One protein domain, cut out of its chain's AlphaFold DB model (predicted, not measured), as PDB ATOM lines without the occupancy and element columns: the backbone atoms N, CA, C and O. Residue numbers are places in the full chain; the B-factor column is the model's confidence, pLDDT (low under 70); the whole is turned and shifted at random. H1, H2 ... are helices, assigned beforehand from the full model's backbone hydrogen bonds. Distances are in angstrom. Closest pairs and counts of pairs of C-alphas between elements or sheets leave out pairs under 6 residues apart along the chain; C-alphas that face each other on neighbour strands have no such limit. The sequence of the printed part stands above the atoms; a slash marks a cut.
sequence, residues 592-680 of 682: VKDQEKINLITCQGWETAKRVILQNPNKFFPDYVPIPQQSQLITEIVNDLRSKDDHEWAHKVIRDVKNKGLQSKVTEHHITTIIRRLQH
ATOM      1  N   VAL A 592      22.517  37.155  33.584       60.44
ATOM      2  CA  VAL A 592      23.404  38.280  33.185       60.44
ATOM      3  C   VAL A 592      24.562  38.503  34.183       60.44
ATOM      4  O   VAL A 592      25.693  38.778  33.793       60.44
ATOM      5  N   LYS A 593      24.294  38.269  35.475       59.69
ATOM      6  CA  LYS A 593      25.249  38.326  36.594       59.69
ATOM      7  C   LYS A 593      26.348  37.253  36.543       59.69
ATOM      8  O   LYS A 593      27.400  37.424  37.154       59.69
ATOM      9  N   ASP A 594      26.102  36.141  35.863       67.50
ATOM     10  CA  ASP A 594      27.092  35.097  35.617       67.50
ATOM     11  C   ASP A 594      27.838  35.331  34.300       67.50
ATOM     12  O   ASP A 594      29.015  34.996  34.245       67.50
ATOM     13  N   GLN A 595      27.256  36.008  33.300       74.19
ATOM     14  CA  GLN A 595      27.998  36.417  32.096       74.19
ATOM     15  C   GLN A 595      29.169  37.356  32.425       74.19
ATOM     16  O   GLN A 595      30.271  37.163  31.916       74.19
ATOM     17  N   GLU A 596      28.987  38.315  33.336       76.31
ATOM     18  CA  GLU A 596      30.098  39.150  33.824       76.31
ATOM     19  C   GLU A 596      31.199  38.316  34.501       76.31
ATOM     20  O   GLU A 596      32.387  38.572  34.294       76.31
ATOM     21  N   LYS A 597      30.831  37.270  35.256       77.88
ATOM     22  CA  LYS A 597      31.797  36.340  35.863       77.88
ATOM     23  C   LYS A 597      32.484  35.460  34.823       77.88
ATOM     24  O   LYS A 597      33.676  35.218  34.966       77.88
ATOM     25  N   ILE A 598      31.773  34.993  33.795       80.38
ATOM     26  CA  ILE A 598      32.333  34.213  32.678       80.38
ATOM     27  C   ILE A 598      33.379  35.056  31.962       80.38
ATOM     28  O   ILE A 598      34.505  34.600  31.774       80.38
ATOM     29  N   ASN A 599      33.045  36.309  31.651       79.94
ATOM     30  CA  ASN A 599      33.962  37.260  31.032       79.94
ATOM     31  C   ASN A 599      35.181  37.518  31.939       79.94
ATOM     32  O   ASN A 599      36.314  37.479  31.467       79.94
ATOM     33  N   LEU A 600      34.979  37.710  33.251       81.31
ATOM     34  CA  LEU A 600      36.065  37.922  34.215       81.31
ATOM     35  C   LEU A 600      36.988  36.699  34.352       81.31
ATOM     36  O   LEU A 600      38.207  36.853  34.296       81.31
ATOM     37  N   ILE A 601      36.425  35.496  34.498       79.06
ATOM     38  CA  ILE A 601      37.168  34.228  34.589       79.06
ATOM     39  C   ILE A 601      37.927  33.975  33.289       79.06
ATOM     40  O   ILE A 601      39.114  33.663  33.339       79.06
ATOM     41  N   THR A 602      37.283  34.193  32.139       80.69
ATOM     42  CA  THR A 602      37.926  34.085  30.824       80.69
ATOM     43  C   THR A 602      39.121  35.034  30.740       80.69
ATOM     44  O   THR A 602      40.242  34.607  30.468       80.69
ATOM     45  N   CYS A 603      38.929  36.316  31.069       80.62
ATOM     46  CA  CYS A 603      40.008  37.299  31.094       80.62
ATOM     47  C   CYS A 603      41.158  36.890  32.028       80.62
ATOM     48  O   CYS A 603      42.314  36.925  31.608       80.62
ATOM     49  N   GLN A 604      40.862  36.451  33.256       79.38
ATOM     50  CA  GLN A 604      41.874  36.011  34.224       79.38
ATOM     51  C   GLN A 604      42.620  34.742  33.785       79.38
ATOM     52  O   GLN A 604      43.830  34.650  34.009       79.38
ATOM     53  N   GLY A 605      41.945  33.788  33.140       77.94
ATOM     54  CA  GLY A 605      42.570  32.588  32.579       77.94
ATOM     55  C   GLY A 605      43.569  32.930  31.480       77.94
ATOM     56  O   GLY A 605      44.724  32.515  31.559       77.94
ATOM     57  N   TRP A 606      43.174  33.775  30.523       77.75
ATOM     58  CA  TRP A 606      44.055  34.240  29.447       77.75
ATOM     59  C   TRP A 606      45.269  35.034  29.964       77.75
ATOM     60  O   TRP A 606      46.392  34.765  29.539       77.75
ATOM     61  N   GLU A 607      45.101  35.929  30.946       78.88
ATOM     62  CA  GLU A 607      46.235  36.638  31.578       78.88
ATOM     63  C   GLU A 607      47.132  35.722  32.431       78.88
ATOM     64  O   GLU A 607      48.301  36.028  32.693       78.88
ATOM     65  N   THR A 608      46.609  34.587  32.896       78.56
ATOM     66  CA  THR A 608      47.395  33.574  33.613       78.56
ATOM     67  C   THR A 608      48.175  32.705  32.629       78.56
ATOM     68  O   THR A 608      49.378  32.538  32.814       78.56
ATOM     69  N   ALA A 609      47.553  32.257  31.533       72.25
ATOM     70  CA  ALA A 609      48.228  31.570  30.431       72.25
ATOM     71  C   ALA A 609      49.380  32.420  29.866       72.25
ATOM     72  O   ALA A 609      50.517  31.954  29.785       72.25
ATOM     73  N   LYS A 610      49.113  33.704  29.582       76.44
ATOM     74  CA  LYS A 610      50.111  34.679  29.121       76.44
ATOM     75  C   LYS A 610      51.303  34.783  30.078       76.44
ATOM     76  O   LYS A 610      52.447  34.714  29.632       76.44
ATOM     77  N   ARG A 611      51.058  34.897  31.391       77.88
ATOM     78  CA  ARG A 611      52.128  34.940  32.406       77.88
ATOM     79  C   ARG A 611      52.921  33.638  32.498       77.88
ATOM     80  O   ARG A 611      54.140  33.712  32.577       77.88
ATOM     81  N   VAL A 612      52.276  32.473  32.447       76.12
ATOM     82  CA  VAL A 612      52.964  31.165  32.497       76.12
ATOM     83  C   VAL A 612      53.899  30.978  31.296       76.12
ATOM     84  O   VAL A 612      55.029  30.519  31.467       76.12
ATOM     85  N   ILE A 613      53.462  31.385  30.100       71.06
ATOM     86  CA  ILE A 613      54.277  31.329  28.879       71.06
ATOM     87  C   ILE A 613      55.460  32.309  28.976       71.06
ATOM     88  O   ILE A 613      56.601  31.911  28.750       71.06
ATOM     89  N   LEU A 614      55.214  33.558  29.396       73.00
ATOM     90  CA  LEU A 614      56.257  34.579  29.594       73.00
ATOM     91  C   LEU A 614      57.262  34.244  30.711       73.00
ATOM     92  O   LEU A 614      58.385  34.735  30.678       73.00
ATOM     93  N   GLN A 615      56.883  33.427  31.699       75.31
ATOM     94  CA  GLN A 615      57.778  32.987  32.778       75.31
ATOM     95  C   GLN A 615      58.732  31.860  32.361       75.31
ATOM     96  O   GLN A 615      59.750  31.668  33.018       75.31
ATOM     97  N   ASN A 616      58.425  31.106  31.299       71.44
ATOM     98  CA  ASN A 616      59.265  30.010  30.804       71.44
ATOM     99  C   ASN A 616      59.356  30.010  29.262       71.44
ATOM    100  O   ASN A 616      59.007  29.007  28.636       71.44
ATOM    101  N   PRO A 617      59.824  31.102  28.625       65.62
ATOM    102  CA  PRO A 617      59.782  31.253  27.169       65.62
ATOM    103  C   PRO A 617      60.492  30.115  26.424       65.62
ATOM    104  O   PRO A 617      59.956  29.603  25.447       65.62
ATOM    105  N   ASN A 618      61.625  29.635  26.944       66.44
ATOM    106  CA  ASN A 618      62.441  28.566  26.350       66.44
ATOM    107  C   ASN A 618      61.734  27.190  26.287       66.44
ATOM    108  O   ASN A 618      62.268  26.253  25.705       66.44
ATOM    109  N   LYS A 619      60.552  27.023  26.906       67.44
ATOM    110  CA  LYS A 619      59.697  25.829  26.730       67.44
ATOM    111  C   LYS A 619      58.711  25.943  25.565       67.44
ATOM    112  O   LYS A 619      58.113  24.937  25.187       67.44
ATOM    113  N   PHE A 620      58.481  27.154  25.061       61.94
ATOM    114  CA  PHE A 620      57.350  27.480  24.188       61.94
ATOM    115  C   PHE A 620      57.764  28.187  22.895       61.94
ATOM    116  O   PHE A 620      57.052  28.071  21.902       61.94
ATOM    117  N   PHE A 621      58.911  28.868  22.893       64.62
ATOM    118  CA  PHE A 621      59.515  29.481  21.715       64.62
ATOM    119  C   PHE A 621      60.795  28.742  21.336       64.62
ATOM    120  O   PHE A 621      61.563  28.380  22.229       64.62
ATOM    121  N   PRO A 622      61.062  28.546  20.035       66.38
ATOM    122  CA  PRO A 622      62.372  28.107  19.585       66.38
ATOM    123  C   PRO A 622      63.456  29.132  19.948       66.38
ATOM    124  O   PRO A 622      63.206  30.340  19.920       66.38
ATOM    125  N   ASP A 623      64.679  28.657  20.200       64.50
ATOM    126  CA  ASP A 623      65.814  29.464  20.691       64.50
ATOM    127  C   ASP A 623      66.199  30.661  19.792       64.50
ATOM    128  O   ASP A 623      66.916  31.565  20.218       64.50
ATOM    129  N   TYR A 624      65.725  30.683  18.544       66.38
ATOM    130  CA  TYR A 624      65.985  31.732  17.558       66.38
ATOM    131  C   TYR A 624      65.009  32.923  17.598       66.38
ATOM    132  O   TYR A 624      65.247  33.901  16.889       66.38
ATOM    133  N   VAL A 625      63.940  32.900  18.408       65.94
ATOM    134  CA  VAL A 625      63.013  34.046  18.528       65.94
ATOM    135  C   VAL A 625      63.506  35.024  19.609       65.94
ATOM    136  O   VAL A 625      63.537  34.646  20.782       65.94
ATOM    137  N   PRO A 626      63.834  36.293  19.290       71.75
ATOM    138  CA  PRO A 626      64.259  37.281  20.281       71.75
ATOM    139  C   PRO A 626      63.194  37.543  21.354       71.75
ATOM    140  O   PRO A 626      62.041  37.826  21.034       71.75
ATOM    141  N   ILE A 627      63.596  37.562  22.629       67.06
ATOM    142  CA  ILE A 627      62.736  37.829  23.802       67.06
ATOM    143  C   ILE A 627      61.743  39.005  23.613       67.06
ATOM    144  O   ILE A 627      60.560  38.820  23.907       67.06
ATOM    145  N   PRO A 628      62.131  40.198  23.099       68.88
ATOM    146  CA  PRO A 628      61.162  41.278  22.881       68.88
ATOM    147  C   PRO A 628      60.095  40.951  21.819       68.88
ATOM    148  O   PRO A 628      58.956  41.388  21.963       68.88
ATOM    149  N   GLN A 629      60.420  40.148  20.798       70.44
ATOM    150  CA  GLN A 629      59.446  39.689  19.800       70.44
ATOM    151  C   GLN A 629      58.512  38.612  20.368       70.44
ATOM    152  O   GLN A 629      57.325  38.632  20.056       70.44
ATOM    153  N   GLN A 630      58.998  37.734  21.257       70.12
ATOM    154  CA  GLN A 630      58.167  36.715  21.916       70.12
ATOM    155  C   GLN A 630      56.970  37.343  22.651       70.12
ATOM    156  O   GLN A 630      55.842  36.890  22.490       70.12
ATOM    157  N   SER A 631      57.174  38.430  23.407       71.81
ATOM    158  CA  SER A 631      56.087  39.119  24.131       71.81
ATOM    159  C   SER A 631      54.999  39.682  23.202       71.81
ATOM    160  O   SER A 631      53.802  39.635  23.522       71.81
ATOM    161  N   GLN A 632      55.403  40.174  22.028       75.56
ATOM    162  CA  GLN A 632      54.485  40.670  21.008       75.56
ATOM    163  C   GLN A 632      53.716  39.514  20.347       75.56
ATOM    164  O   GLN A 632      52.487  39.531  20.360       75.56
ATOM    165  N   LEU A 633      54.416  38.459  19.912       71.69
ATOM    166  CA  LEU A 633      53.839  37.229  19.350       71.69
ATOM    167  C   LEU A 633      52.830  36.561  20.298       71.69
ATOM    168  O   LEU A 633      51.722  36.226  19.888       71.69
ATOM    169  N   ILE A 634      53.164  36.427  21.589       72.94
ATOM    170  CA  ILE A 634      52.236  35.908  22.609       72.94
ATOM    171  C   ILE A 634      50.988  36.787  22.683       72.94
ATOM    172  O   ILE A 634      49.883  36.268  22.799       72.94
ATOM    173  N   THR A 635      51.140  38.112  22.640       74.88
ATOM    174  CA  THR A 635      50.002  39.036  22.740       74.88
ATOM    175  C   THR A 635      49.102  38.955  21.506       74.88
ATOM    176  O   THR A 635      47.883  38.924  21.658       74.88
ATOM    177  N   GLU A 636      49.676  38.861  20.308       75.12
ATOM    178  CA  GLU A 636      48.934  38.708  19.053       75.12
ATOM    179  C   GLU A 636      48.176  37.369  19.005       75.12
ATOM    180  O   GLU A 636      46.968  37.370  18.766       75.12
ATOM    181  N   ILE A 637      48.818  36.244  19.350       70.06
ATOM    182  CA  ILE A 637      48.155  34.929  19.333       70.06
ATOM    183  C   ILE A 637      47.143  34.781  20.485       70.06
ATOM    184  O   ILE A 637      46.070  34.217  20.283       70.06
ATOM    185  N   VAL A 638      47.411  35.324  21.680       73.25
ATOM    186  CA  VAL A 638      46.410  35.362  22.768       73.25
ATOM    187  C   VAL A 638      45.181  36.168  22.350       73.25
ATOM    188  O   VAL A 638      44.068  35.757  22.666       73.25
ATOM    189  N   ASN A 639      45.341  37.270  21.614       77.12
ATOM    190  CA  ASN A 639      44.205  38.043  21.109       77.12
ATOM    191  C   ASN A 639      43.420  37.279  20.024       77.12
ATOM    192  O   ASN A 639      42.191  37.239  20.095       77.12
ATOM    193  N   ASP A 640      44.103  36.632  19.071       74.06
ATOM    194  CA  ASP A 640      43.457  35.797  18.047       74.06
ATOM    195  C   ASP A 640      42.685  34.623  18.671       74.06
ATOM    196  O   ASP A 640      41.504  34.431  18.377       74.06
ATOM    197  N   LEU A 641      43.304  33.883  19.595       69.94
ATOM    198  CA  LEU A 641      42.664  32.748  20.258       69.94
ATOM    199  C   LEU A 641      41.545  33.178  21.219       69.94
ATOM    200  O   LEU A 641      40.508  32.520  21.241       69.94
ATOM    201  N   ARG A 642      41.694  34.292  21.954       72.81
ATOM    202  CA  ARG A 642      40.625  34.860  22.802       72.81
ATOM    203  C   ARG A 642      39.394  35.234  21.972       72.81
ATOM    204  O   ARG A 642      38.280  35.067  22.454       72.81
ATOM    205  N   SER A 643      39.570  35.700  20.732       74.38
ATOM    206  CA  SER A 643      38.448  36.004  19.825       74.38
ATOM    207  C   SER A 643      37.686  34.762  19.327       74.38
ATOM    208  O   SER A 643      36.612  34.895  18.745       74.38
ATOM    209  N   LYS A 644      38.237  33.562  19.564       74.25
ATOM    210  CA  LYS A 644      37.717  32.252  19.134       74.25
ATOM    211  C   LYS A 644      37.442  31.312  20.321       74.25
ATOM    212  O   LYS A 644      37.304  30.107  20.117       74.25
ATOM    213  N   ASP A 645      37.433  31.836  21.548       74.06
ATOM    214  CA  ASP A 645      37.131  31.074  22.763       74.06
ATOM    215  C   ASP A 645      35.611  30.855  22.866       74.06
ATOM    216  O   ASP A 645      34.827  31.784  22.683       74.06
ATOM    217  N   ASP A 646      35.191  29.620  23.141       76.38
ATOM    218  CA  ASP A 646      33.778  29.236  23.276       76.38
ATOM    219  C   ASP A 646      33.244  29.418  24.709       76.38
ATOM    220  O   ASP A 646      32.064  29.184  24.975       76.38
ATOM    221  N   HIS A 647      34.116  29.835  25.634       78.69
ATOM    222  CA  HIS A 647      33.858  29.990  27.066       78.69
ATOM    223  C   HIS A 647      33.408  28.701  27.789       78.69
ATOM    224  O   HIS A 647      33.089  28.750  28.982       78.69
ATOM    225  N   GLU A 648      33.415  27.528  27.142       76.25
ATOM    226  CA  GLU A 648      32.868  26.279  27.697       76.25
ATOM    227  C   GLU A 648      33.610  25.862  28.980       76.25
ATOM    228  O   GLU A 648      33.024  25.367  29.951       76.25
ATOM    229  N   TRP A 649      34.914  26.137  29.024       76.94
ATOM    230  CA  TRP A 649      35.763  25.915  30.192       76.94
ATOM    231  C   TRP A 649      35.421  26.863  31.358       76.94
ATOM    232  O   TRP A 649      35.368  26.423  32.508       76.94
ATOM    233  N   ALA A 650      35.110  28.134  31.081       76.56
ATOM    234  CA  ALA A 650      34.710  29.110  32.095       76.56
ATOM    235  C   ALA A 650      33.325  28.771  32.679       76.56
ATOM    236  O   ALA A 650      33.121  28.863  33.893       76.56
ATOM    237  N   HIS A 651      32.401  28.266  31.851       75.62
ATOM    238  CA  HIS A 651      31.128  27.703  32.313       75.62
ATOM    239  C   HIS A 651      31.318  26.506  33.260       75.62
ATOM    240  O   HIS A 651      30.613  26.418  34.269       75.62
ATOM    241  N   LYS A 652      32.276  25.607  32.988       75.00
ATOM    242  CA  LYS A 652      32.628  24.494  33.895       75.00
ATOM    243  C   LYS A 652      33.189  25.013  35.227       75.00
ATOM    244  O   LYS A 652      32.715  24.603  36.282       75.00
ATOM    245  N   VAL A 653      34.100  25.992  35.197       71.94
ATOM    246  CA  VAL A 653      34.660  26.620  36.415       71.94
ATOM    247  C   VAL A 653      33.576  27.260  37.297       71.94
ATOM    248  O   VAL A 653      33.643  27.126  38.521       71.94
ATOM    249  N   ILE A 654      32.562  27.911  36.710       73.50
ATOM    250  CA  ILE A 654      31.420  28.470  37.460       73.50
ATOM    251  C   ILE A 654      30.471  27.388  37.973       73.50
ATOM    252  O   ILE A 654      29.901  27.557  39.046       73.50
ATOM    253  N   ARG A 655      30.287  26.276  37.259       73.19
ATOM    254  CA  ARG A 655      29.446  25.170  37.745       73.19
ATOM    255  C   ARG A 655      30.052  24.510  38.991       73.19
ATOM    256  O   ARG A 655      29.328  24.192  39.933       73.19
ATOM    257  N   ASP A 656      31.379  24.419  39.041       71.19
ATOM    258  CA  ASP A 656      32.126  23.680  40.063       71.19
ATOM    259  C   ASP A 656      32.649  24.556  41.229       71.19
ATOM    260  O   ASP A 656      33.694  24.256  41.812       71.19
ATOM    261  N   VAL A 657      31.929  25.621  41.629       60.81
ATOM    262  CA  VAL A 657      32.366  26.598  42.671       60.81
ATOM    263  C   VAL A 657      32.873  25.947  43.966       60.81
ATOM    264  O   VAL A 657      33.770  26.471  44.627       60.81
ATOM    265  N   LYS A 658      32.299  24.802  44.354       59.59
ATOM    266  CA  LYS A 658      32.650  24.095  45.596       59.59
ATOM    267  C   LYS A 658      33.950  23.280  45.506       59.59
ATOM    268  O   LYS A 658      34.447  22.864  46.548       59.59
ATOM    269  N   ASN A 659      34.520  23.046  44.318       72.75
ATOM    270  CA  ASN A 659      35.683  22.170  44.146       72.75
ATOM    271  C   ASN A 659      36.869  22.867  43.455       72.75
ATOM    272  O   ASN A 659      37.121  22.711  42.259       72.75
ATOM    273  N   LYS A 660      37.669  23.576  44.264       71.38
ATOM    274  CA  LYS A 660      38.902  24.263  43.835       71.38
ATOM    275  C   LYS A 660      39.895  23.350  43.093       71.38
ATOM    276  O   LYS A 660      40.611  23.816  42.211       71.38
ATOM    277  N   GLY A 661      39.933  22.053  43.418       70.75
ATOM    278  CA  GLY A 661      40.811  21.083  42.753       70.75
ATOM    279  C   GLY A 661      40.392  20.784  41.309       70.75
ATOM    280  O   GLY A 661      41.247  20.671  40.432       70.75
ATOM    281  N   LEU A 662      39.085  20.708  41.043       69.31
ATOM    282  CA  LEU A 662      38.541  20.582  39.686       69.31
ATOM    283  C   LEU A 662      38.728  21.874  38.881       69.31
ATOM    284  O   LEU A 662      39.207  21.809  37.752       69.31
ATOM    285  N   GLN A 663      38.473  23.041  39.484       68.00
ATOM    286  CA  GLN A 663      38.722  24.340  38.842       68.00
ATOM    287  C   GLN A 663      40.190  24.499  38.398       68.00
ATOM    288  O   GLN A 663      40.450  24.933  37.273       68.00
ATOM    289  N   SER A 664      41.151  24.085  39.236       70.38
ATOM    290  CA  SER A 664      42.577  24.080  38.880       70.38
ATOM    291  C   SER A 664      42.863  23.190  37.668       70.38
ATOM    292  O   SER A 664      43.508  23.641  36.727       70.38
ATOM    293  N   LYS A 665      42.333  21.958  37.642       75.06
ATOM    294  CA  LYS A 665      42.530  21.011  36.528       75.06
ATOM    295  C   LYS A 665      41.910  21.488  35.213       75.06
ATOM    296  O   LYS A 665      42.524  21.323  34.165       75.06
ATOM    297  N   VAL A 666      40.717  22.088  35.252       71.94
ATOM    298  CA  VAL A 666      40.070  22.667  34.058       71.94
ATOM    299  C   VAL A 666      40.910  23.822  33.504       71.94
ATOM    300  O   VAL A 666      41.155  23.880  32.300       71.94
ATOM    301  N   THR A 667      41.423  24.687  34.383       68.00
ATOM    302  CA  THR A 667      42.296  25.811  34.002       68.00
ATOM    303  C   THR A 667      43.625  25.319  33.414       68.00
ATOM    304  O   THR A 667      44.038  25.772  32.350       68.00
ATOM    305  N   GLU A 668      44.276  24.346  34.056       72.00
ATOM    306  CA  GLU A 668      45.529  23.728  33.600       72.00
ATOM    307  C   GLU A 668      45.371  23.017  32.244       72.00
ATOM    308  O   GLU A 668      46.216  23.158  31.356       72.00
ATOM    309  N   HIS A 669      44.257  22.309  32.036       74.81
ATOM    310  CA  HIS A 669      43.945  21.665  30.761       74.81
ATOM    311  C   HIS A 669      43.705  22.683  29.636       74.81
ATOM    312  O   HIS A 669      44.185  22.491  28.514       74.81
ATOM    313  N   HIS A 670      43.024  23.797  29.928       70.50
ATOM    314  CA  HIS A 670      42.834  24.882  28.966       70.50
ATOM    315  C   HIS A 670      44.172  25.554  28.604       70.50
ATOM    316  O   HIS A 670      44.492  25.663  27.423       70.50
ATOM    317  N   ILE A 671      45.020  25.874  29.593       67.12
ATOM    318  CA  ILE A 671      46.390  26.383  29.372       67.12
ATOM    319  C   ILE A 671      47.204  25.413  28.498       67.12
ATOM    320  O   ILE A 671      47.831  25.829  27.526       67.12
ATOM    321  N   THR A 672      47.141  24.110  28.780       70.25
ATOM    322  CA  THR A 672      47.816  23.069  27.980       70.25
ATOM    323  C   THR A 672      47.295  23.022  26.537       70.25
ATOM    324  O   THR A 672      48.064  22.818  25.599       70.25
ATOM    325  N   THR A 673      45.996  23.252  26.335       69.75
ATOM    326  CA  THR A 673      45.367  23.289  25.006       69.75
ATOM    327  C   THR A 673      45.787  24.529  24.212       69.75
ATOM    328  O   THR A 673      46.084  24.412  23.023       69.75
ATOM    329  N   ILE A 674      45.898  25.691  24.866       65.75
ATOM    330  CA  ILE A 674      46.460  26.920  24.280       65.75
ATOM    331  C   ILE A 674      47.908  26.680  23.838       65.75
ATOM    332  O   ILE A 674      48.245  26.943  22.686       65.75
ATOM    333  N   ILE A 675      48.743  26.113  24.717       64.25
ATOM    334  CA  ILE A 675      50.146  25.765  24.424       64.25
ATOM    335  C   ILE A 675      50.244  24.840  23.203       64.25
ATOM    336  O   ILE A 675      51.070  25.065  22.322       64.25
ATOM    337  N   ARG A 676      49.370  23.835  23.103       66.56
ATOM    338  CA  ARG A 676      49.359  22.911  21.963       66.56
ATOM    339  C   ARG A 676      48.939  23.584  20.653       66.56
ATOM    340  O   ARG A 676      49.462  23.226  19.605       66.56
ATOM    341  N   ARG A 677      48.015  24.554  20.692       64.00
ATOM    342  CA  ARG A 677      47.639  25.359  19.512       64.00
ATOM    343  C   ARG A 677      48.769  26.302  19.090       64.00
ATOM    344  O   ARG A 677      49.059  26.368  17.902       64.00
ATOM    345  N   LEU A 678      49.452  26.939  20.046       60.59
ATOM    346  CA  LEU A 678      50.648  27.759  19.803       60.59
ATOM    347  C   LEU A 678      51.740  26.961  19.070       60.59
ATOM    348  O   LEU A 678      52.240  27.412  18.046       60.59
ATOM    349  N   GLN A 679      52.033  25.739  19.528       61.81
ATOM    350  CA  GLN A 679      53.002  24.823  18.899       61.81
ATOM    351  C   GLN A 679      52.599  24.300  17.504       61.81
ATOM    352  O   GLN A 679      53.409  23.651  16.852       61.81
ATOM    353  N   HIS A 680      51.359  24.531  17.063       58.47
ATOM    354  CA  HIS A 680      50.871  24.160  15.729       58.47
ATOM    355  C   HIS A 680      50.681  25.366  14.788       58.47
ATOM    356  O   HIS A 680      50.319  25.165  13.630       58.47
TER     357      HIS A 680
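AT A GLANCE: This is residues 592 to 680 of the 682 residues of an uncharacterized protein of Amanita thiersii Skay4041 (UniProt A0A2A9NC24). Two helical hairpins cross each other: the long H1 with H2 folded back along its later part, and the shorter H3 with H4, which is packed across one side of H1 at about 60 degrees. H1 is the spine of the model, the one helix that touches the other three, and residues 656 to 661, of which 660 and 661 belong to H4, stand free at the turn from H3 into H4. The printed part has 89 residues with four named helices, H1, H2, H3 and H4 in chain order, and no named strand; its class is all helix. It is only just compact, close to loose, with a radius of gyration of the C-alphas of 14.1 A, and elongated, spanning 44 by 25 by 20 A.

HOW THE PARTS SIT: H1, residues 592 to 615, is the hub. With its residues 606 to 614 alone it touches H2, residues 627 to 642; the closest C-alphas, those of Lys 610 and Ile 634, are 7.0 A apart. The two form a helical hairpin, opposite ways at a shallow tilt of 25 degrees. H3, residues 648 to 655, is apart from H2. It touches H1 at residues 598 to 602 of H1 alone, opposite ways at a steep tilt of 63 degrees, with the C-alphas of Ile 598 and Ala 650 closest at 5.7 A. H4, residues 660 to 678, forms a second helical hairpin with H3, opposite ways at a shallow tilt of 9 degrees; the closest C-alphas, those of Val 653 and Gln 663, are 5.3 A apart, and H4 touches H3 with residues 662 to 670 alone. Residues 667 to 674 of H4 touch residues 605 to 609 of H1, the same way at a steep tilt of 60 degrees, with the C-alphas of Ala 609 and Ile 671 closest at 5.6 A. H2 and H4 are close but not clearly touching, with the C-alphas of Ile 637 and Leu 678 closest at 7.6 A. Every O i to N i+4 pair is within hydrogen-bond range in H3 and H4, as are 19 of 20 in H1 and 11 of 12 in H2.

IN THESE COORDINATES: H1 begins at C-alpha 592, (23.404, 38.280, 33.185), and measures 34.8 A from first to last C-alpha. H2 begins at C-alpha 627, (62.736, 37.829, 23.802), and measures 22.3 A. H3 has eight residues and measures 10.7 A. H4 measures 27.0 A and ends at C-alpha 678, (50.648, 27.759, 19.803).

THE WHOLE: The two C-alphas farthest apart, those of Val 592 and Tyr 624, are 45.8 A apart. The printed part has no cut. The link from H1 to H2, 11 residues, is long; those from H2 to H3 and from H3 to H4 are tight. The mean pLDDT of the printed part is 71.6, and 29 residues are under 70, among them residues 592 to 594, 617 to 625 and 673 to 680.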